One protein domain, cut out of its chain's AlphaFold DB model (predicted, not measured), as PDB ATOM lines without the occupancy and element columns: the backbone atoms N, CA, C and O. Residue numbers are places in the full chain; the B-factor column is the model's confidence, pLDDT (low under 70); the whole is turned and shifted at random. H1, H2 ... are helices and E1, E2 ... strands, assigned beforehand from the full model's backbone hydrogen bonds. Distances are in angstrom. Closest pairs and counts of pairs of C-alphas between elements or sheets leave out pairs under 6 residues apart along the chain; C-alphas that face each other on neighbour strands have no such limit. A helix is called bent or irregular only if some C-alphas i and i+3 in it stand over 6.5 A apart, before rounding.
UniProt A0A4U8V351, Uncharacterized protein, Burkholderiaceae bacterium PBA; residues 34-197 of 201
ATOM      1  N   THR A  34     188.792 142.272 158.334       93.06
ATOM      2  CA  THR A  34     187.512 141.879 158.912       93.06
ATOM      3  C   THR A  34     186.417 142.444 158.026       93.06
ATOM      4  O   THR A  34     186.429 143.633 157.710       93.06
ATOM      5  N   TYR A  35     185.479 141.599 157.630       93.31
ATOM      6  CA  TYR A  35     184.314 141.956 156.845       93.31
ATOM      7  C   TYR A  35     183.062 141.608 157.644       93.31
ATOM      8  O   TYR A  35     182.823 140.439 157.940       93.31
ATOM      9  N   ALA A  36     182.280 142.625 158.008       93.00
ATOM     10  CA  ALA A  36     180.949 142.425 158.563       93.00
ATOM     11  C   ALA A  36     180.014 141.990 157.429       93.00
ATOM     12  O   ALA A  36     179.911 142.690 156.420       93.00
ATOM     13  N   VAL A  37     179.377 140.832 157.583       90.31
ATOM     14  CA  VAL A  37     178.526 140.231 156.557       90.31
ATOM     15  C   VAL A  37     177.101 140.769 156.720       90.31
ATOM     16  O   VAL A  37     176.498 140.574 157.777       90.31
ATOM     17  N   PRO A  38     176.543 141.452 155.703       88.12
ATOM     18  CA  PRO A  38     175.149 141.878 155.713       88.12
ATOM     19  C   PRO A  38     174.193 140.691 155.862       88.12
ATOM     20  O   PRO A  38     174.481 139.583 155.398       88.12
ATOM     21  N   ALA A  39     173.036 140.921 156.484       82.62
ATOM     22  CA  ALA A  39     172.086 139.856 156.794       82.62
ATOM     23  C   ALA A  39     171.640 139.081 155.539       82.62
ATOM     24  O   ALA A  39     171.487 137.861 155.594       82.62
ATOM     25  N   GLU A  40     171.534 139.764 154.399       84.56
ATOM     26  CA  GLU A  40     171.101 139.213 153.111       84.56
ATOM     27  C   GLU A  40     172.135 138.264 152.482       84.56
ATOM     28  O   GLU A  40     171.793 137.482 151.598       84.56
ATOM     29  N   LEU A  41     173.398 138.332 152.923       84.44
ATOM     30  CA  LEU A  41     174.521 137.540 152.408       84.44
ATOM     31  C   LEU A  41     175.009 136.466 153.385       84.44
ATOM     32  O   LEU A  41     175.822 135.623 153.014       84.44
ATOM     33  N   GLY A  42     174.554 136.499 154.638       79.69
ATOM     34  CA  GLY A  42     175.067 135.609 155.678       79.69
ATOM     35  C   GLY A  42     174.411 134.229 155.734       79.69
ATOM     36  O   GLY A  42     174.895 133.392 156.488       79.69
ATOM     37  N   SER A  43     173.342 133.961 154.971       86.12
ATOM     38  CA  SER A  43     172.642 132.664 154.988       86.12
ATOM     39  C   SER A  43     173.444 131.572 154.269       86.12
ATOM     40  O   SER A  43     173.473 131.503 153.045       86.12
ATOM     41  N   LEU A  44     174.053 130.666 155.035       85.06
ATOM     42  CA  LEU A  44     174.916 129.608 154.500       85.06
ATOM     43  C   LEU A  44     174.148 128.437 153.868       85.06
ATOM     44  O   LEU A  44     174.701 127.712 153.043       85.06
ATOM     45  N   CYS A  45     172.890 128.210 154.259       84.31
ATOM     46  CA  CYS A  45     172.130 127.042 153.794       84.31
ATOM     47  C   CYS A  45     171.418 127.254 152.453       84.31
ATOM     48  O   CYS A  45     171.092 126.267 151.787       84.31
ATOM     49  N   THR A  46     171.222 128.511 152.044       80.88
ATOM     50  CA  THR A  46     170.465 128.877 150.839       80.88
ATOM     51  C   THR A  46     171.377 129.150 149.641       80.88
ATOM     52  O   THR A  46     171.278 128.434 148.645       80.88
ATOM     53  N   ASP A  47     172.288 130.121 149.744       76.06
ATOM     54  CA  ASP A  47     173.189 130.545 148.663       76.06
ATOM     55  C   ASP A  47     174.541 131.022 149.227       76.06
ATOM     56  O   ASP A  47     174.634 132.087 149.837       76.06
ATOM     57  N   THR A  48     175.608 130.243 149.004       85.62
ATOM     58  CA  THR A  48     176.980 130.631 149.378       85.62
ATOM     59  C   THR A  48     177.726 131.357 148.261       85.62
ATOM     60  O   THR A  48     178.715 132.032 148.539       85.62
ATOM     61  N   THR A  49     177.258 131.297 147.012       88.94
ATOM     62  CA  THR A  49     177.978 131.831 145.846       88.94
ATOM     63  C   THR A  49     178.067 133.355 145.891       88.94
ATOM     64  O   THR A  49     179.114 133.937 145.598       88.94
ATOM     65  N   ARG A  50     176.993 134.033 146.317       89.19
ATOM     66  CA  ARG A  50     177.025 135.495 146.510       89.19
ATOM     67  C   ARG A  50     178.003 135.907 147.604       89.19
ATOM     68  O   ARG A  50     178.752 136.866 147.424       89.19
ATOM     69  N   LEU A  51     178.011 135.175 148.717       90.12
ATOM     70  CA  LEU A  51     178.948 135.409 149.809       90.12
ATOM     71  C   LEU A  51     180.395 135.237 149.325       90.12
ATOM     72  O   LEU A  51     181.217 136.119 149.553       90.12
ATOM     73  N   GLU A  52     180.693 134.151 148.611       92.81
ATOM     74  CA  GLU A  52     182.019 133.874 148.040       92.81
ATOM     75  C   GLU A  52     182.513 135.021 147.157       92.81
ATOM     76  O   GLU A  52     183.628 135.511 147.346       92.81
ATOM     77  N   HIS A  53     181.669 135.498 146.238       92.44
ATOM     78  CA  HIS A  53     182.014 136.592 145.331       92.44
ATOM     79  C   HIS A  53     182.343 137.892 146.082       92.44
ATOM     80  O   HIS A  53     183.324 138.584 145.782       92.44
ATOM     81  N   VAL A  54     181.551 138.217 147.106       92.69
ATOM     82  CA  VAL A  54     181.779 139.407 147.931       92.69
ATOM     83  C   VAL A  54     183.060 139.264 148.750       92.69
ATOM     84  O   VAL A  54     183.875 140.190 148.773       92.69
ATOM     85  N   LEU A  55     183.294 138.108 149.373       93.69
ATOM     86  CA  LEU A  55     184.505 137.853 150.153       93.69
ATOM     87  C   LEU A  55     185.766 137.886 149.288       93.69
ATOM     88  O   LEU A  55     186.763 138.468 149.716       93.69
ATOM     89  N   ALA A  56     185.711 137.352 148.065       92.75
ATOM     90  CA  ALA A  56     186.810 137.413 147.103       92.75
ATOM     91  C   ALA A  56     187.235 138.855 146.786       92.75
ATOM     92  O   ALA A  56     188.414 139.129 146.576       92.75
ATOM     93  N   THR A  57     186.280 139.787 146.801       92.69
ATOM     94  CA  THR A  57     186.537 141.207 146.539       92.69
ATOM     95  C   THR A  57     186.995 141.951 147.798       92.69
ATOM     96  O   THR A  57     187.869 142.817 147.735       92.69
ATOM     97  N   LYS A  58     186.398 141.643 148.956       92.50
ATOM     98  CA  LYS A  58     186.582 142.401 150.205       92.50
ATOM     99  C   LYS A  58     187.783 141.956 151.037       92.50
ATOM    100  O   LYS A  58     188.334 142.771 151.773       92.50
ATOM    101  N   LEU A  59     188.185 140.691 150.950       91.94
ATOM    102  CA  LEU A  59     189.320 140.160 151.699       91.94
ATOM    103  C   LEU A  59     190.587 140.259 150.849       91.94
ATOM    104  O   LEU A  59     190.666 139.653 149.786       91.94
ATOM    105  N   GLN A  60     191.573 141.027 151.322       89.50
ATOM    106  CA  GLN A  60     192.851 141.212 150.629       89.50
ATOM    107  C   GLN A  60     194.055 140.758 151.480       89.50
ATOM    108  O   GLN A  60     194.093 141.049 152.676       89.50
ATOM    109  N   PRO A  61     195.063 140.075 150.903       89.69
ATOM    110  CA  PRO A  61     195.002 139.378 149.613       89.69
ATOM    111  C   PRO A  61     193.836 138.374 149.565       89.69
ATOM    112  O   PRO A  61     193.322 137.973 150.607       89.69
ATOM    113  N   GLN A  62     193.393 137.993 148.367       89.56
ATOM    114  CA  GLN A  62     192.271 137.065 148.228       89.56
ATOM    115  C   GLN A  62     192.622 135.694 148.842       89.56
ATOM    116  O   GLN A  62     193.649 135.110 148.476       89.56
ATOM    117  N   PRO A  63     191.788 135.142 149.743       90.38
ATOM    118  CA  PRO A  63     191.984 133.788 150.237       90.38
ATOM    119  C   PRO A  63     191.853 132.778 149.089       90.38
ATOM    120  O   PRO A  63     190.918 132.836 148.292       90.38
ATOM    121  N   GLN A  64     192.785 131.833 149.008       91.06
ATOM    122  CA  GLN A  64     192.687 130.718 148.065       91.06
ATOM    123  C   GLN A  64     191.575 129.751 148.493       91.06
ATOM    124  O   GLN A  64     191.308 129.632 149.687       91.06
ATOM    125  N   ALA A  65     190.977 129.029 147.540       93.56
ATOM    126  CA  ALA A  65     189.971 127.990 147.797       93.56
ATOM    127  C   ALA A  65     188.795 128.462 148.686       93.56
ATOM    128  O   ALA A  65     188.396 127.785 149.638       93.56
ATOM    129  N   LEU A  66     188.282 129.673 148.422       93.56
ATOM    130  CA  LEU A  66     187.140 130.244 149.150       93.56
ATOM    131  C   LEU A  66     185.878 129.385 149.021       93.56
ATOM    132  O   LEU A  66     185.152 129.249 149.997       93.56
ATOM    133  N   ASP A  67     185.670 128.791 147.852       94.00
ATOM    134  CA  ASP A  67     184.617 127.825 147.533       94.00
ATOM    135  C   ASP A  67     184.684 126.579 148.430       94.00
ATOM    136  O   ASP A  67     183.683 126.122 148.984       94.00
ATOM    137  N   GLN A  68     185.889 126.044 148.651       94.31
ATOM    138  CA  GLN A  68     186.074 124.910 149.550       94.31
ATOM    139  C   GLN A  68     185.799 125.309 151.005       94.31
ATOM    140  O   GLN A  68     185.179 124.545 151.748       94.31
ATOM    141  N   TRP A  69     186.224 126.507 151.414       95.06
ATOM    142  CA  TRP A  69     185.952 127.027 152.754       95.06
ATOM    143  C   TRP A  69     184.455 127.255 153.007       95.06
ATOM    144  O   TRP A  69     183.948 126.841 154.052       95.06
ATOM    145  N   THR A  70     183.723 127.860 152.067       92.81
ATOM    146  CA  THR A  70     182.270 128.060 152.193       92.81
ATOM    147  C   THR A  70     181.506 126.745 152.143       92.81
ATOM    148  O   THR A  70     180.583 126.562 152.937       92.81
ATOM    149  N   SER A  71     181.921 125.792 151.303       90.31
ATOM    150  CA  SER A  71     181.355 124.439 151.293       90.31
ATOM    151  C   SER A  71     181.554 123.734 152.639       90.31
ATOM    152  O   SER A  71     180.628 123.109 153.164       90.31
ATOM    153  N   LEU A  72     182.740 123.859 153.245       90.62
ATOM    154  CA  LEU A  72     183.016 123.315 154.576       90.62
ATOM    155  C   LEU A  72     182.139 123.975 155.647       90.62
ATOM    156  O   LEU A  72     181.551 123.279 156.476       90.62
ATOM    157  N   LEU A  73     182.014 125.304 155.628       90.38
ATOM    158  CA  LEU A  73     181.122 126.020 156.539       90.38
ATOM    159  C   LEU A  73     179.678 125.552 156.397       90.38
ATOM    160  O   LEU A  73     179.061 125.208 157.401       90.38
ATOM    161  N   ARG A  74     179.173 125.470 155.163       88.69
ATOM    162  CA  ARG A  74     177.831 124.973 154.853       88.69
ATOM    163  C   ARG A  74     177.621 123.545 155.349       88.69
ATOM    164  O   ARG A  74     176.573 123.248 155.903       88.69
ATOM    165  N   THR A  75     178.608 122.667 155.209       85.75
ATOM    166  CA  THR A  75     178.547 121.294 155.748       85.75
ATOM    167  C   THR A  75     178.385 121.335 157.276       85.75
ATOM    168  O   THR A  75     177.470 120.739 157.858       85.75
ATOM    169  N   LEU A  76     179.234 122.117 157.955       83.94
ATOM    170  CA  LEU A  76     179.226 122.256 159.415       83.94
ATOM    171  C   LEU A  76     177.949 122.907 159.962       83.94
ATOM    172  O   LEU A  76     177.625 122.665 161.128       83.94
ATOM    173  N   THR A  77     177.207 123.667 159.151       82.19
ATOM    174  CA  THR A  77     175.982 124.376 159.557       82.19
ATOM    175  C   THR A  77     174.688 123.738 159.038       82.19
ATOM    176  O   THR A  77     173.701 123.717 159.763       82.19
ATOM    177  N   CYS A  78     174.674 123.108 157.862       80.44
ATOM    178  CA  CYS A  78     173.437 122.718 157.167       80.44
ATOM    179  C   CYS A  78     173.227 121.200 157.000       80.44
ATOM    180  O   CYS A  78     172.077 120.771 156.935       80.44
ATOM    181  N   ASP A  79     174.275 120.361 157.008       69.94
ATOM    182  CA  ASP A  79     174.149 118.937 156.597       69.94
ATOM    183  C   ASP A  79     173.229 118.053 157.460       69.94
ATOM    184  O   ASP A  79     172.801 116.995 157.015       69.94
ATOM    185  N   LEU A  80     172.861 118.479 158.672       50.91
ATOM    186  CA  LEU A  80     171.937 117.747 159.547       50.91
ATOM    187  C   LEU A  80     170.504 118.305 159.516       50.91
ATOM    188  O   LEU A  80     169.619 117.703 160.114       50.91
ATOM    189  N   ALA A  81     170.266 119.437 158.846       46.56
ATOM    190  CA  ALA A  81     168.983 120.145 158.862       46.56
ATOM    191  C   ALA A  81     168.192 120.033 157.546       46.56
ATOM    192  O   ALA A  81     167.048 120.466 157.490       46.56
ATOM    193  N   GLY A  82     168.776 119.450 156.493       48.56
ATOM    194  CA  GLY A  82     168.118 119.338 155.190       48.56
ATOM    195  C   GLY A  82     167.842 120.711 154.571       48.56
ATOM    196  O   GLY A  82     166.747 121.237 154.672       48.56
ATOM    197  N   LYS A  83     168.836 121.297 153.893       53.41
ATOM    198  CA  LYS A  83     168.745 122.543 153.092       53.41
ATOM    199  C   LYS A  83     168.249 123.830 153.792       53.41
ATOM    200  O   LYS A  83     168.407 124.890 153.196       53.41
ATOM    201  N   GLN A  84     167.700 123.796 155.007       56.41
ATOM    202  CA  GLN A  84     167.181 124.972 155.721       56.41
ATOM    203  C   GLN A  84     167.921 125.204 157.045       56.41
ATOM    204  O   GLN A  84     168.330 124.258 157.714       56.41
ATOM    205  N   ASP A  85     168.106 126.476 157.409       62.62
ATOM    206  CA  ASP A  85     168.645 126.870 158.713       62.62
ATOM    207  C   ASP A  85     167.530 126.784 159.764       62.62
ATOM    208  O   ASP A  85     166.586 127.571 159.741       62.62
ATOM    209  N   LEU A  86     167.626 125.808 160.668       56.72
ATOM    210  CA  LEU A  86     166.678 125.617 161.775       56.72
ATOM    211  C   LEU A  86     167.118 126.359 163.054       56.72
ATOM    212  O   LEU A  86     166.582 126.108 164.134       56.72
ATOM    213  N   GLY A  87     168.096 127.264 162.950       68.06
ATOM    214  CA  GLY A  87     168.664 128.010 164.065       68.06
ATOM    215  C   GLY A  87     169.910 127.339 164.645       68.06
ATOM    216  O   GLY A  87     170.723 126.754 163.932       68.06
ATOM    217  N   TRP A  88     170.094 127.445 165.964       72.00
ATOM    218  CA  TRP A  88     171.255 126.862 166.634       72.00
ATOM    219  C   TRP A  88     171.213 125.338 166.621       72.00
ATOM    220  O   TRP A  88     170.248 124.736 167.089       72.00
ATOM    221  N   ARG A  89     172.308 124.711 166.181       73.25
ATOM    222  CA  ARG A  89     172.475 123.250 166.203       73.25
ATOM    223  C   ARG A  89     173.729 122.791 166.936       73.25
ATOM    224  O   ARG A  89     174.769 123.435 166.842       73.25
ATOM    225  N   ARG A  90     173.644 121.628 167.583       75.44
ATOM    226  CA  ARG A  90     174.757 120.970 168.278       75.44
ATOM    227  C   ARG A  90     175.591 120.150 167.293       75.44
ATOM    228  O   ARG A  90     175.081 119.221 166.674       75.44
ATOM    229  N   VAL A  91     176.873 120.473 167.159       75.75
ATOM    230  CA  VAL A  91     177.800 119.808 166.229       75.75
ATOM    231  C   VAL A  91     178.720 118.848 166.991       75.75
ATOM    232  O   VAL A  91     179.555 119.318 167.764       75.75
ATOM    233  N   PRO A  92     178.633 117.519 166.782       81.69
ATOM    234  CA  PRO A  92     179.551 116.561 167.396       81.69
ATOM    235  C   PRO A  92     180.889 116.553 166.652       81.69
ATOM    236  O   PRO A  92     181.044 115.884 165.631       81.69
ATOM    237  N   LEU A  93     181.894 117.278 167.156       82.00
ATOM    238  CA  LEU A  93     183.128 117.516 166.398       82.00
ATOM    239  C   LEU A  93     183.882 116.227 166.033       82.00
ATOM    240  O   LEU A  93     184.529 116.152 164.990       82.00
ATOM    241  N   ARG A  94     183.774 115.179 166.859       79.19
ATOM    242  CA  ARG A  94     184.391 113.873 166.576       79.19
ATOM    243  C   ARG A  94     183.876 113.210 165.292       79.19
ATOM    244  O   ARG A  94     184.613 112.407 164.721       79.19
ATOM    245  N   SER A  95     182.675 113.556 164.826       77.19
ATOM    246  CA  SER A  95     182.130 113.080 163.549       77.19
ATOM    247  C   SER A  95     182.773 113.769 162.339       77.19
ATOM    248  O   SER A  95     182.768 113.214 161.249       77.19
ATOM    249  N   TYR A  96     183.400 114.929 162.543       77.44
ATOM    250  CA  TYR A  96     183.994 115.776 161.503       77.44
ATOM    251  C   TYR A  96     185.529 115.784 161.574       77.44
ATOM    252  O   TYR A  96     186.186 116.747 161.197       77.44
ATOM    253  N   THR A  97     186.145 114.713 162.082       76.62
ATOM    254  CA  THR A  97     187.608 114.683 162.303       76.62
ATOM    255  C   THR A  97     188.443 114.785 161.030       76.62
ATOM    256  O   THR A  97     189.591 115.206 161.110       76.62
ATOM    257  N   THR A  98     187.880 114.451 159.869       82.81
ATOM    258  CA  THR A  98     188.550 114.589 158.567       82.81
ATOM    259  C   THR A  98     188.706 116.040 158.122       82.81
ATOM    260  O   THR A  98     189.567 116.329 157.300       82.81
ATOM    261  N   VAL A  99     187.913 116.957 158.682       87.88
ATOM    262  CA  VAL A  99     187.971 118.391 158.365       87.88
ATOM    263  C   VAL A  99     188.641 119.206 159.473       87.88
ATOM    264  O   VAL A  99     188.631 120.433 159.423       87.88
ATOM    265  N   VAL A 100     189.225 118.547 160.482       91.12
ATOM    266  CA  VAL A 100     189.925 119.190 161.601       91.12
ATOM    267  C   VAL A 100     191.429 119.194 161.350       91.12
ATOM    268  O   VAL A 100     192.039 118.152 161.136       91.12
ATOM    269  N   SER A 101     192.039 120.369 161.468       93.00
ATOM    270  CA  SER A 101     193.491 120.522 161.515       93.00
ATOM    271  C   SER A 101     193.959 120.446 162.960       93.00
ATOM    272  O   SER A 101     193.398 121.095 163.846       93.00
ATOM    273  N   TYR A 102     195.064 119.738 163.180       91.00
ATOM    274  CA  TYR A 102     195.769 119.749 164.454       91.00
ATOM    275  C   TYR A 102     197.019 120.656 164.390       91.00
ATOM    276  O   TYR A 102     197.731 120.643 163.387       91.00
ATOM    277  N   PRO A 103     197.318 121.446 165.443       93.12
ATOM    278  CA  PRO A 103     196.578 121.534 166.700       93.12
ATOM    279  C   PRO A 103     195.230 122.257 166.548       93.12
ATOM    280  O   PRO A 103     195.154 123.312 165.923       93.12
ATOM    281  N   LEU A 104     194.193 121.687 167.167       94.56
ATOM    282  CA  LEU A 104     192.858 122.264 167.278       94.56
ATOM    283  C   LEU A 104     192.771 123.064 168.579       94.56
ATOM    284  O   LEU A 104     192.943 122.503 169.665       94.56
ATOM    285  N   THR A 105     192.453 124.349 168.474       94.75
ATOM    286  CA  THR A 105     192.153 125.202 169.625       94.75
ATOM    287  C   THR A 105     190.674 125.103 169.991       94.75
ATOM    288  O   THR A 105     189.794 125.252 169.152       94.75
ATOM    289  N   TRP A 106     190.390 124.882 171.267       92.62
ATOM    290  CA  TRP A 106     189.044 124.797 171.812       92.62
ATOM    291  C   TRP A 106     188.935 125.713 173.019       92.62
ATOM    292  O   TRP A 106     189.756 125.634 173.936       92.62
ATOM    293  N   VAL A 107     187.947 126.596 173.012       90.44
ATOM    294  CA  VAL A 107     187.715 127.524 174.115       90.44
ATOM    295  C   VAL A 107     186.491 127.086 174.901       90.44
ATOM    296  O   VAL A 107     185.438 126.802 174.342       90.44
ATOM    297  N   GLU A 108     186.641 127.050 176.217       86.62
ATOM    298  CA  GLU A 108     185.571 126.782 177.170       86.62
ATOM    299  C   GLU A 108     185.414 127.982 178.093       86.62
ATOM    300  O   GLU A 108     186.394 128.627 178.470       86.62
ATOM    301  N   TYR A 109     184.184 128.237 178.513       80.88
ATOM    302  CA  TYR A 109     183.879 129.211 179.546       80.88
ATOM    303  C   TYR A 109     183.380 128.460 180.777       80.88
ATOM    304  O   TYR A 109     182.440 127.671 180.702       80.88
ATOM    305  N   GLN A 110     184.054 128.655 181.908       80.88
ATOM    306  CA  GLN A 110     183.674 128.066 183.189       80.88
ATOM    307  C   GLN A 110     183.249 129.162 184.152       80.88
ATOM    308  O   GLN A 110     184.008 130.094 184.420       80.88
ATOM    309  N   THR A 111     182.055 129.037 184.721       78.06
ATOM    310  CA  THR A 111     181.597 129.930 185.782       78.06
ATOM    311  C   THR A 111     182.131 129.437 187.123       78.06
ATOM    312  O   THR A 111     181.789 128.344 187.569       78.06
ATOM    313  N   ARG A 112     182.958 130.242 187.798       77.06
ATOM    314  CA  ARG A 112     183.425 129.966 189.165       77.06
ATOM    315  C   ARG A 112     183.153 131.181 190.045       77.06
ATOM    316  O   ARG A 112     183.705 132.251 189.807       77.06
ATOM    317  N   GLY A 113     182.287 131.018 191.049       77.19
ATOM    318  CA  GLY A 113     181.914 132.101 191.970       77.19
ATOM    319  C   GLY A 113     181.275 133.309 191.271       77.19
ATOM    320  O   GLY A 113     181.621 134.443 191.580       77.19
ATOM    321  N   GLY A 114     180.424 133.074 190.264       73.00
ATOM    322  CA  GLY A 114     179.753 134.135 189.497       73.00
ATOM    323  C   GLY A 114     180.621 134.842 188.448       73.00
ATOM    324  O   GLY A 114     180.103 135.659 187.695       73.00
ATOM    325  N   LYS A 115     181.917 134.516 188.345       78.06
ATOM    326  CA  LYS A 115     182.802 135.030 187.289       78.06
ATOM    327  C   LYS A 115     182.997 133.985 186.199       78.06
ATOM    328  O   LYS A 115     183.305 132.828 186.486       78.06
ATOM    329  N   GLU A 116     182.833 134.405 184.950       80.44
ATOM    330  CA  GLU A 116     183.101 133.571 183.783       80.44
ATOM    331  C   GLU A 116     184.605 133.593 183.471       80.44
ATOM    332  O   GLU A 116     185.208 134.650 183.282       80.44
ATOM    333  N   ARG A 117     185.240 132.421 183.464       84.81
ATOM    334  CA  ARG A 117     186.659 132.256 183.151       84.81
ATOM    335  C   ARG A 117     186.807 131.541 181.818       84.81
ATOM    336  O   ARG A 117     186.362 130.407 181.669       84.81
ATOM    337  N   ARG A 118     187.517 132.184 180.893       88.75
ATOM    338  CA  ARG A 118     187.918 131.599 179.613       88.75
ATOM    339  C   ARG A 118     189.067 130.608 179.812       88.75
ATOM    340  O   ARG A 118     190.085 130.943 180.421       88.75
ATOM    341  N   ILE A 119     188.918 129.403 179.279       90.81
ATOM    342  CA  ILE A 119     189.910 128.328 179.296       90.81
ATOM    343  C   ILE A 119     190.196 127.934 177.855       90.81
ATOM    344  O   ILE A 119     189.284 127.616 177.102       90.81
ATOM    345  N   VAL A 120     191.470 127.945 177.473       93.62
ATOM    346  CA  VAL A 120     191.907 127.558 176.129       93.62
ATOM    347  C   VAL A 120     192.574 126.195 176.206       93.62
ATOM    348  O   VAL A 120     193.575 126.022 176.902       93.62
ATOM    349  N   ARG A 121     192.030 125.227 175.475       94.00
ATOM    350  CA  ARG A 121     192.589 123.888 175.295       94.00
ATOM    351  C   ARG A 121     193.139 123.759 173.884       94.00
ATOM    352  O   ARG A 121     192.559 124.275 172.936       94.00
ATOM    353  N   ASN A 122     194.259 123.060 173.741       95.25
ATOM    354  CA  ASN A 122     194.836 122.745 172.439       95.25
ATOM    355  C   ASN A 122     194.973 121.232 172.318       95.25
ATOM    356  O   ASN A 122     195.758 120.623 173.044       95.25
ATOM    357  N   TYR A 123     194.222 120.635 171.402       93.50
ATOM    358  CA  TYR A 123     194.313 119.216 171.090       93.50
ATOM    359  C   TYR A 123     195.290 119.043 169.936       93.50
ATOM    360  O   TYR A 123     195.089 119.610 168.869       93.50
ATOM    361  N   ARG A 124     196.367 118.285 170.134       94.00
ATOM    362  CA  ARG A 124     197.393 118.043 169.103       94.00
ATOM    363  C   ARG A 124     197.084 116.836 168.220       94.00
ATOM    364  O   ARG A 124     197.738 116.655 167.204       94.00
ATOM    365  N   ALA A 125     196.121 116.012 168.619       91.25
ATOM    366  CA  ALA A 125     195.688 114.841 167.873       91.25
ATOM    367  C   ALA A 125     194.251 114.464 168.244       91.25
ATOM    368  O   ALA A 125     193.763 114.803 169.326       91.25
ATOM    369  N   ARG A 126     193.608 113.672 167.382       87.56
ATOM    370  CA  ARG A 126     192.255 113.136 167.600       87.56
ATOM    371  C   ARG A 126     192.118 112.365 168.913       87.56
ATOM    372  O   ARG A 126     191.096 112.482 169.583       87.56
ATOM    373  N   SER A 127     193.144 111.608 169.301       89.56
ATOM    374  CA  SER A 127     193.159 110.829 170.547       89.56
ATOM    375  C   SER A 127     193.072 111.697 171.807       89.56
ATOM    376  O   SER A 127     192.566 111.230 172.820       89.56
ATOM    377  N   GLN A 128     193.506 112.961 171.742       91.44
ATOM    378  CA  GLN A 128     193.464 113.897 172.871       91.44
ATOM    379  C   GLN A 128     192.103 114.585 173.033       91.44
ATOM    380  O   GLN A 128     191.845 115.198 174.068       91.44
ATOM    381  N   MET A 129     191.237 114.523 172.019       87.31
ATOM    382  CA  MET A 129     189.924 115.156 172.081       87.31
ATOM    383  C   MET A 129     188.977 114.356 172.986       87.31
ATOM    384  O   MET A 129     188.908 113.135 172.848       87.31
ATOM    385  N   PRO A 130     188.178 114.999 173.850       86.06
ATOM    386  CA  PRO A 130     187.097 114.341 174.577       86.06
ATOM    387  C   PRO A 130     186.111 113.613 173.652       86.06
ATOM    388  O   PRO A 130     185.973 113.947 172.475       86.06
ATOM    389  N   GLN A 131     185.414 112.612 174.195       80.88
ATOM    390  CA  GLN A 131     184.351 111.871 173.496       80.88
ATOM    391  C   GLN A 131     183.169 112.781 173.117       80.88
ATOM    392  O   GLN A 131     182.652 112.695 172.008       80.88
ATOM    393  N   LYS A 132     182.782 113.684 174.026       78.44
ATOM    394  CA  LYS A 132     181.707 114.664 173.840       78.44
ATOM    395  C   LYS A 132     182.326 116.050 173.720       78.44
ATOM    396  O   LYS A 132     182.588 116.698 174.728       78.44
ATOM    397  N   LEU A 133     182.645 116.448 172.494       80.75
ATOM    398  CA  LEU A 133     183.117 117.794 172.199       80.75
ATOM    399  C   LEU A 133     182.173 118.406 171.175       80.75
ATOM    400  O   LEU A 133     182.203 118.063 169.991       80.75
ATOM    401  N   GLU A 134     181.271 119.230 171.689       81.19
ATOM    402  CA  GLU A 134     180.097 119.710 170.980       81.19
ATOM    403  C   GLU A 134     179.925 121.203 171.196       81.19
ATOM    404  O   GLU A 134     180.153 121.715 172.290       81.19
ATOM    405  N   PHE A 135     179.515 121.892 170.142       80.38
ATOM    406  CA  PHE A 135     179.306 123.333 170.132       80.38
ATOM    407  C   PHE A 135     178.068 123.666 169.313       80.38
ATOM    408  O   PHE A 135     177.572 122.829 168.555       80.38
ATOM    409  N   TRP A 136     177.581 124.889 169.483       78.31
ATOM    410  CA  TRP A 136     176.405 125.380 168.790       78.31
ATOM    411  C   TRP A 136     176.808 126.232 167.586       78.31
ATOM    412  O   TRP A 136     177.715 127.052 167.698       78.31
ATOM    413  N   LEU A 137     176.139 126.058 166.446       80.56
ATOM    414  CA  LEU A 137     176.252 126.942 165.277       80.56
ATOM    415  C   LEU A 137     174.873 127.348 164.770       80.56
ATOM    416  O   LEU A 137     173.986 126.501 164.736       80.56
ATOM    417  N   GLY A 138     174.722 128.602 164.346       76.50
ATOM    418  CA  GLY A 138     173.610 129.025 163.489       76.50
ATOM    419  C   GLY A 138     173.954 128.850 162.006       76.50
ATOM    420  O   GLY A 138     175.119 128.644 161.659       76.50
ATOM    421  N   GLY A 139     172.969 128.952 161.115       79.12
ATOM    422  CA  GLY A 139     173.198 128.975 159.664       79.12
ATOM    423  C   GLY A 139     173.472 130.365 159.086       79.12
ATOM    424  O   GLY A 139     173.593 130.489 157.867       79.12
ATOM    425  N   HIS A 140     173.611 131.392 159.933       85.56
ATOM    426  CA  HIS A 140     173.943 132.763 159.537       85.56
ATOM    427  C   HIS A 140     175.311 133.212 160.070       85.56
ATOM    428  O   HIS A 140     175.633 132.934 161.226       85.56
ATOM    429  N   ILE A 141     176.104 133.913 159.254       89.56
ATOM    430  CA  ILE A 141     177.383 134.514 159.666       89.56
ATOM    431  C   ILE A 141     177.294 136.042 159.752       89.56
ATOM    432  O   ILE A 141     176.742 136.684 158.863       89.56
ATOM    433  N   ASP A 142     177.875 136.629 160.802       90.31
ATOM    434  CA  ASP A 142     177.884 138.086 161.030       90.31
ATOM    435  C   ASP A 142     179.209 138.746 160.619       90.31
ATOM    436  O   ASP A 142     179.255 139.926 160.272       90.31
ATOM    437  N   GLU A 143     180.305 137.994 160.643       93.75
ATOM    438  CA  GLU A 143     181.643 138.516 160.405       93.75
ATOM    439  C   GLU A 143     182.564 137.422 159.857       93.75
ATOM    440  O   GLU A 143     182.624 136.301 160.368       93.75
ATOM    441  N   VAL A 144     183.345 137.783 158.838       95.69
ATOM    442  CA  VAL A 144     184.466 136.986 158.341       95.69
ATOM    443  C   VAL A 144     185.756 137.744 158.587       95.69
ATOM    444  O   VAL A 144     185.881 138.920 158.256       95.69
ATOM    445  N   GLN A 145     186.741 137.063 159.153       95.62
ATOM    446  CA  GLN A 145     188.053 137.621 159.415       95.62
ATOM    447  C   GLN A 145     189.128 136.789 158.731       95.62
ATOM    448  O   GLN A 145     189.218 135.587 158.949       95.62
ATOM    449  N   TYR A 146     189.974 137.434 157.943       95.81
ATOM    450  CA  TYR A 146     191.075 136.800 157.237       95.81
ATOM    451  C   TYR A 146     192.410 137.332 157.734       95.81
ATOM    452  O   TYR A 146     192.622 138.540 157.763       95.81
ATOM    453  N   ASP A 147     193.308 136.429 158.116       94.44
ATOM    454  CA  ASP A 147     194.709 136.717 158.402       94.44
ATOM    455  C   ASP A 147     195.580 136.033 157.346       94.44
ATOM    456  O   ASP A 147     195.806 134.818 157.390       94.44
ATOM    457  N   ALA A 148     196.081 136.832 156.405       91.50
ATOM    458  CA  ALA A 148     196.895 136.350 155.298       91.50
ATOM    459  C   ALA A 148     198.260 135.823 155.754       91.50
ATOM    460  O   ALA A 148     198.760 134.858 155.188       91.50
ATOM    461  N   ARG A 149     198.851 136.396 156.815       91.00
ATOM    462  CA  ARG A 149     200.156 135.936 157.333       91.00
ATOM    463  C   ARG A 149     200.046 134.560 157.965       91.00
ATOM    464  O   ARG A 149     200.995 133.785 157.935       91.00
ATOM    465  N   ARG A 150     198.902 134.277 158.585       91.19
ATOM    466  CA  ARG A 150     198.654 133.009 159.281       91.19
ATOM    467  C   ARG A 150     197.864 132.014 158.443       91.19
ATOM    468  O   ARG A 150     197.515 130.960 158.974       91.19
ATOM    469  N   HIS A 151     197.545 132.357 157.194       92.00
ATOM    470  CA  HIS A 151     196.637 131.602 156.332       92.00
ATOM    471  C   HIS A 151     195.412 131.109 157.110       92.00
ATOM    472  O   HIS A 151     195.130 129.912 157.180       92.00
ATOM    473  N   THR A 152     194.760 132.041 157.810       94.56
ATOM    474  CA  THR A 152     193.651 131.742 158.717       94.56
ATOM    475  C   THR A 152     192.410 132.511 158.293       94.56
ATOM    476  O   THR A 152     192.462 133.729 158.151       94.56
ATOM    477  N   LEU A 153     191.290 131.809 158.137       95.88
ATOM    478  CA  LEU A 153     189.961 132.395 157.986       95.88
ATOM    479  C   LEU A 153     189.156 132.114 159.244       95.88
ATOM    480  O   LEU A 153     189.171 130.998 159.745       95.88
ATOM    481  N   ALA A 154     188.430 133.093 159.752       95.50
ATOM    482  CA  ALA A 154     187.500 132.899 160.845       95.50
ATOM    483  C   ALA A 154     186.108 133.360 160.429       95.50
ATOM    484  O   ALA A 154     185.962 134.437 159.860       95.50
ATOM    485  N   ALA A 155     185.104 132.547 160.735       94.50
ATOM    486  CA  ALA A 155     183.697 132.892 160.600       94.50
ATOM    487  C   ALA A 155     183.110 133.049 161.994       94.50
ATOM    488  O   ALA A 155     183.258 132.166 162.846       94.50
ATOM    489  N   ARG A 156     182.458 134.176 162.230       92.19
ATOM    490  CA  ARG A 156     181.704 134.428 163.442       92.19
ATOM    491  C   ARG A 156     180.218 134.270 163.131       92.19
ATOM    492  O   ARG A 156     179.726 134.647 162.071       92.19
ATOM    493  N   PHE A 157     179.553 133.625 164.071       88.62
ATOM    494  CA  PHE A 157     178.129 133.378 164.089       88.62
ATOM    495  C   PHE A 157     177.535 134.282 165.170       88.62
ATOM    496  O   PHE A 157     178.085 134.325 166.287       88.62
ATOM    497  N   PRO A 158     176.455 135.016 164.851       81.38
ATOM    498  CA  PRO A 158     175.878 136.010 165.743       81.38
ATOM    499  C   PRO A 158     175.455 135.358 167.051       81.38
ATOM    500  O   PRO A 158     175.093 134.189 167.071       81.38
ATOM    501  N   ALA A 159     175.488 136.110 168.151       76.56
ATOM    502  CA  ALA A 159     174.977 135.615 169.419       76.56
ATOM    503  C   ALA A 159     173.449 135.573 169.370       76.56
ATOM    504  O   ALA A 159     172.803 136.597 169.166       76.56
ATOM    505  N   ALA A 160     172.874 134.401 169.595       71.00
ATOM    506  CA  ALA A 160     171.433 134.228 169.661       71.00
ATOM    507  C   ALA A 160     171.091 133.253 170.787       71.00
ATOM    508  O   ALA A 160     171.959 132.581 171.354       71.00
ATOM    509  N   ARG A 161     169.817 133.251 171.175       69.12
ATOM    510  CA  ARG A 161     169.352 132.395 172.256       69.12
ATOM    511  C   ARG A 161     169.350 130.960 171.750       69.12
ATOM    512  O   ARG A 161     168.714 130.663 170.742       69.12
ATOM    513  N   ASN A 162     170.048 130.079 172.455       66.38
ATOM    514  CA  ASN A 162     169.909 128.652 172.224       66.38
ATOM    515  C   ASN A 162     168.501 128.232 172.693       66.38
ATOM    516  O   ASN A 162     168.187 128.433 173.869       66.38
ATOM    517  N   PRO A 163     167.650 127.654 171.825       61.78
ATOM    518  CA  PRO A 163     166.297 127.242 172.203       61.78
ATOM    519  C   PRO A 163     166.266 126.213 173.338       61.78
ATOM    520  O   PRO A 163     165.265 126.105 174.039       61.78
ATOM    521  N   GLN A 164     167.357 125.459 173.518       63.28
ATOM    522  CA  GLN A 164     167.491 124.443 174.564       63.28
ATOM    523  C   GLN A 164     167.988 124.998 175.902       63.28
ATOM    524  O   GLN A 164     167.933 124.294 176.910       63.28
ATOM    525  N   ASP A 165     168.480 126.237 175.926       65.56
ATOM    526  CA  ASP A 165     168.944 126.846 177.162       65.56
ATOM    527  C   ASP A 165     167.763 127.463 177.944       65.56
ATOM    528  O   ASP A 165     166.789 127.957 177.351       65.56
ATOM    529  N   PRO A 166     167.826 127.471 179.294       61.53
ATOM    530  CA  PRO A 166     166.781 128.074 180.112       61.53
ATOM    531  C   PRO A 166     166.552 129.550 179.732       61.53
ATOM    532  O   PRO A 166     167.461 130.205 179.226       61.53
ATOM    533  N   PRO A 167     165.365 130.128 179.995       59.62
ATOM    534  CA  PRO A 167     165.065 131.532 179.676       59.62
ATOM    535  C   PRO A 167     166.034 132.554 180.275       59.62
ATOM    536  O   PRO A 167     166.189 133.641 179.733       59.62
ATOM    537  N   SER A 168     166.704 132.190 181.368       57.88
ATOM    538  CA  SER A 168     167.742 132.983 182.027       57.88
ATOM    539  C   SER A 168     169.122 132.877 181.373       57.88
ATOM    540  O   SER A 168     170.042 133.599 181.760       57.88
ATOM    541  N   ALA A 169     169.309 131.976 180.410       62.59
ATOM    542  CA  ALA A 169     170.561 131.856 179.690       62.59
ATOM    543  C   ALA A 169     170.690 132.986 178.663       62.59
ATOM    544  O   ALA A 169     169.816 133.198 177.824       62.59
ATOM    545  N   GLY A 170     171.803 133.715 178.748       70.81
ATOM    546  CA  GLY A 170     172.166 134.739 177.774       70.81
ATOM    547  C   GLY A 170     172.399 134.174 176.370       70.81
ATOM    548  O   GLY A 170     172.464 132.965 176.148       70.81
ATOM    549  N   CYS A 171     172.569 135.075 175.413       72.94
ATOM    550  CA  CYS A 171     172.874 134.738 174.033       72.94
ATOM    551  C   CYS A 171     174.339 134.331 173.912       72.94
ATOM    552  O   CYS A 171     175.230 135.016 174.417       72.94
ATOM    553  N   THR A 172     174.584 133.226 173.215       75.50
ATOM    554  CA  THR A 172     175.936 132.715 172.967       75.50
ATOM    555  C   THR A 172     176.212 132.822 171.478       75.50
ATOM    556  O   THR A 172     175.366 132.447 170.678       75.50
ATOM    557  N   GLY A 173     177.357 133.386 171.102       81.12
ATOM    558  CA  GLY A 173     177.856 133.354 169.726       81.12
ATOM    559  C   GLY A 173     178.867 132.226 169.560       81.12
ATOM    560  O   GLY A 173     179.315 131.652 170.548       81.12
ATOM    561  N   THR A 174     179.294 131.933 168.336       87.75
ATOM    562  CA  THR A 174     180.438 131.034 168.112       87.75
ATOM    563  C   THR A 174     181.325 131.600 167.025       87.75
ATOM    564  O   THR A 174     180.841 132.115 166.026       87.75
ATOM    565  N   ARG A 175     182.639 131.508 167.203       92.50
ATOM    566  CA  ARG A 175     183.614 131.770 166.152       92.50
ATOM    567  C   ARG A 175     184.329 130.477 165.794       92.50
ATOM    568  O   ARG A 175     184.932 129.831 166.648       92.50
ATOM    569  N   LEU A 176     184.302 130.141 164.515       94.50
ATOM    570  CA  LEU A 176     185.102 129.073 163.936       94.50
ATOM    571  C   LEU A 176     186.326 129.677 163.271       94.50
ATOM    572  O   LEU A 176     186.217 130.678 162.577       94.50
ATOM    573  N   SER A 177     187.489 129.079 163.492       95.62
ATOM    574  CA  SER A 177     188.740 129.440 162.830       95.62
ATOM    575  C   SER A 177     189.222 128.268 161.995       95.62
ATOM    576  O   SER A 177     189.214 127.130 162.457       95.62
ATOM    577  N   PHE A 178     189.682 128.562 160.793       96.50
ATOM    578  CA  PHE A 178     190.131 127.618 159.792       96.50
ATOM    579  C   PHE A 178     191.550 127.968 159.399       96.50
ATOM    580  O   PHE A 178     191.858 129.137 159.179       96.50
ATOM    581  N   ARG A 179     192.403 126.959 159.284       95.56
ATOM    582  CA  ARG A 179     193.773 127.105 158.809       95.56
ATOM    583  C   ARG A 179     193.904 126.433 157.457       95.56
ATOM    584  O   ARG A 179     193.408 125.321 157.273       95.56
ATOM    585  N   GLN A 180     194.607 127.089 156.548       94.38
ATOM    586  CA  GLN A 180     194.948 126.493 155.271       94.38
ATOM    587  C   GLN A 180     196.165 125.575 155.415       94.38
ATOM    588  O   GLN A 180     197.199 125.970 155.958       94.38
ATOM    589  N   GLN A 181     196.048 124.350 154.914       91.19
ATOM    590  CA  GLN A 181     197.132 123.382 154.808       91.19
ATOM    591  C   GLN A 181     197.127 122.830 153.384       91.19
ATOM    592  O   GLN A 181     196.126 122.274 152.944       91.19
ATOM    593  N   GLN A 182     198.230 123.021 152.651       89.12
ATOM    594  CA  GLN A 182     198.381 122.523 151.273       89.12
ATOM    595  C   GLN A 182     197.209 122.931 150.352       89.12
ATOM    596  O   GLN A 182     196.681 122.123 149.596       89.12
ATOM    597  N   GLY A 183     196.755 124.184 150.458       88.62
ATOM    598  CA  GLY A 183     195.647 124.718 149.654       88.62
ATOM    599  C   GLY A 183     194.240 124.375 150.159       88.62
ATOM    600  O   GLY A 183     193.285 124.982 149.693       88.62
ATOM    601  N   THR A 184     194.100 123.494 151.155       92.56
ATOM    602  CA  THR A 184     192.800 123.090 151.720       92.56
ATOM    603  C   THR A 184     192.564 123.728 153.088       92.56
ATOM    604  O   THR A 184     193.476 123.805 153.912       92.56
ATOM    605  N   TRP A 185     191.343 124.187 153.353       95.88
ATOM    606  CA  TRP A 185     190.925 124.720 154.646       95.88
ATOM    607  C   TRP A 185     190.458 123.622 155.587       95.88
ATOM    608  O   TRP A 185     189.596 122.810 155.250       95.88
ATOM    609  N   PHE A 186     190.972 123.680 156.810       95.19
ATOM    610  CA  PHE A 186     190.616 122.779 157.895       95.19
ATOM    611  C   PHE A 186     190.227 123.574 159.132       95.19
ATOM    612  O   PHE A 186     190.857 124.580 159.458       95.19
ATOM    613  N   LEU A 187     189.226 123.101 159.867       94.81
ATOM    614  CA  LEU A 187     188.827 123.676 161.142       94.81
ATOM    615  C   LEU A 187     189.969 123.536 162.156       94.81
ATOM    616  O   LEU A 187     190.378 122.432 162.507       94.81
ATOM    617  N   SER A 188     190.481 124.663 162.635       94.75
ATOM    618  CA  SER A 188     191.624 124.740 163.547       94.75
ATOM    619  C   SER A 188     191.287 125.388 164.887       94.75
ATOM    620  O   SER A 188     192.105 125.357 165.803       94.75
ATOM    621  N   GLY A 189     190.112 126.006 165.025       93.81
ATOM    622  CA  GLY A 189     189.716 126.681 166.253       93.81
ATOM    623  C   GLY A 189     188.209 126.793 166.421       93.81
ATOM    624  O   GLY A 189     187.502 127.068 165.455       93.81
ATOM    625  N   ILE A 190     187.730 126.617 167.650       92.75
ATOM    626  CA  ILE A 190     186.334 126.842 168.032       92.75
ATOM    627  C   ILE A 190     186.329 127.689 169.302       92.75
ATOM    628  O   ILE A 190     186.920 127.305 170.315       92.75
ATOM    629  N   ASP A 191     185.682 128.846 169.222       90.50
ATOM    630  CA  ASP A 191     185.578 129.820 170.305       90.50
ATOM    631  C   ASP A 191     184.106 130.211 170.515       90.50
ATOM    632  O   ASP A 191     183.600 131.078 169.793       90.50
ATOM    633  N   PRO A 192     183.382 129.555 171.442       83.00
ATOM    634  CA  PRO A 192     182.079 130.028 171.893       83.00
ATOM    635  C   PRO A 192     182.257 131.432 172.471       83.00
ATOM    636  O   PRO A 192     183.041 131.625 173.389       83.00
ATOM    637  N   LEU A 193     181.582 132.436 171.927       77.31
ATOM    638  CA  LEU A 193     181.719 133.801 172.420       77.31
ATOM    639  C   LEU A 193     181.089 133.925 173.817       77.31
ATOM    640  O   LEU A 193     180.117 133.217 174.098       77.31
ATOM    641  N   PRO A 194     181.604 134.829 174.678       68.25
ATOM    642  CA  PRO A 194     181.051 135.047 176.010       68.25
ATOM    643  C   PRO A 194     179.541 135.256 175.956       68.25
ATOM    644  O   PRO A 194     179.033 135.880 175.017       68.25
ATOM    645  N   ARG A 195     178.832 134.772 176.980       68.25
ATOM    646  CA  ARG A 195     177.387 134.980 177.078       68.25
ATOM    647  C   ARG A 195     177.101 136.470 177.202       68.25
ATOM    648  O   ARG A 195     177.476 137.108 178.184       68.25
ATOM    649  N   LEU A 196     176.424 137.017 176.203       66.25
ATOM    650  CA  LEU A 196     175.961 138.397 176.207       66.25
ATOM    651  C   LEU A 196     174.465 138.424 176.533       66.25
ATOM    652  O   LEU A 196     173.749 137.469 176.216       66.25
ATOM    653  N   PRO A 197     173.953 139.500 177.151       63.69
ATOM    654  CA  PRO A 197     172.515 139.697 177.226       63.69
ATOM    655  C   PRO A 197     171.947 139.671 175.803       63.69
ATOM    656  O   PRO A 197     172.449 140.358 174.910       63.69
TER     657      PRO A 197
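What this domain is: This is residues 34 to 197 of the 201 residues of an uncharacterized protein of Burkholderiaceae bacterium PBA (UniProt A0A4U8V351). A curled, twisted sheet of seven strands, like part of a barrel, has helix H2 over one face; on that same side lie the short helix H3 and a small two-stranded sheet, E2 and E5. The hairpin E3 and E4 reaches out at one end of the longest axis, and H1 lies at the other end, grazing the sheet beside E1 and E6. The printed part has 164 residues, with three named helices and nine named strands in the order E1 H1 H2 E2 H3 E3 E4 E5 E6 E7 E8 E9. The large sheet is mixed, ordered E1, E6, E7, E8, E9, E3, E4, and the class is mixed, helices and strands. The whole is compact, with a radius of gyration of the C-alphas of 15.6 A and spans of 46 by 35 by 29 A.

Where its parts are: In the large sheet, E1 is residues 34 to 36, from C-alpha 34 at (187.512, 141.879, 158.912), and E6 is 143 to 147. E7, 152 to 160, is 24.9 A long; E8, 172 to 181, 29.4 A; E9, 184 to 192, 23.9 A, ending at C-alpha 192 at (182.079, 130.028, 171.893). E3, 100 to 112, is 30.3 A long and bends by 79 degrees at residue 103; E4, 115 to 123, is 25.4 A. The small sheet has E2, 89 to 92, and E5, 134 to 137. H1 is 49 to 58, 14.3 A; H2 is 66 to 78, 17.6 A; H3 is 93 to 99 and irregular, with C-alphas 95 and 98 8.3 A apart.

How they stand to each other: E6, E7, E8 and E9 form a meander, each strand the antiparallel neighbour of the one before; N 155 and O 176 are 2.9 A apart, and N 177 and O 189 2.8 A. E9 and E3 are parallel, with N 105 and O 188 at 2.9 A. In the hairpin E3 and E4, N 108 and O 119 are at 2.8 A. E1 and E6 are antiparallel, with N 35 and O 144 at 2.8 A. H2 is on the sheet at a height of 9.6 A, in two layers, helix over sheet; its closest C-alphas to E9 are Trp 69 and Trp 185, 5.8 A. H3 is on the same face. H1 touches H2, which meets it with residues 66 to 70 alone, at a steep tilt of 49 degrees, opposite ways; the closest C-alphas, of Glu 52 and Leu 66, are 6.4 A apart. E2 and E5 are antiparallel, with N 91 and O 135 at 2.8 A. In H1 and H2 every O i to N i+4 pair is within hydrogen-bond range; H3 has 0 of 3, and 2 of 4 O i to N i+3 pairs.

The domain as a whole: The C-alphas of His 53 and Gly 113 are the two farthest apart, 46.9 A. The printed part has no cut; the links E1 to H1 and E7 to E8 are long. Mean pLDDT of the printed part is 83.9, and it is under 70 at residues 79 to 87, 161 to 169 and 194 to 197.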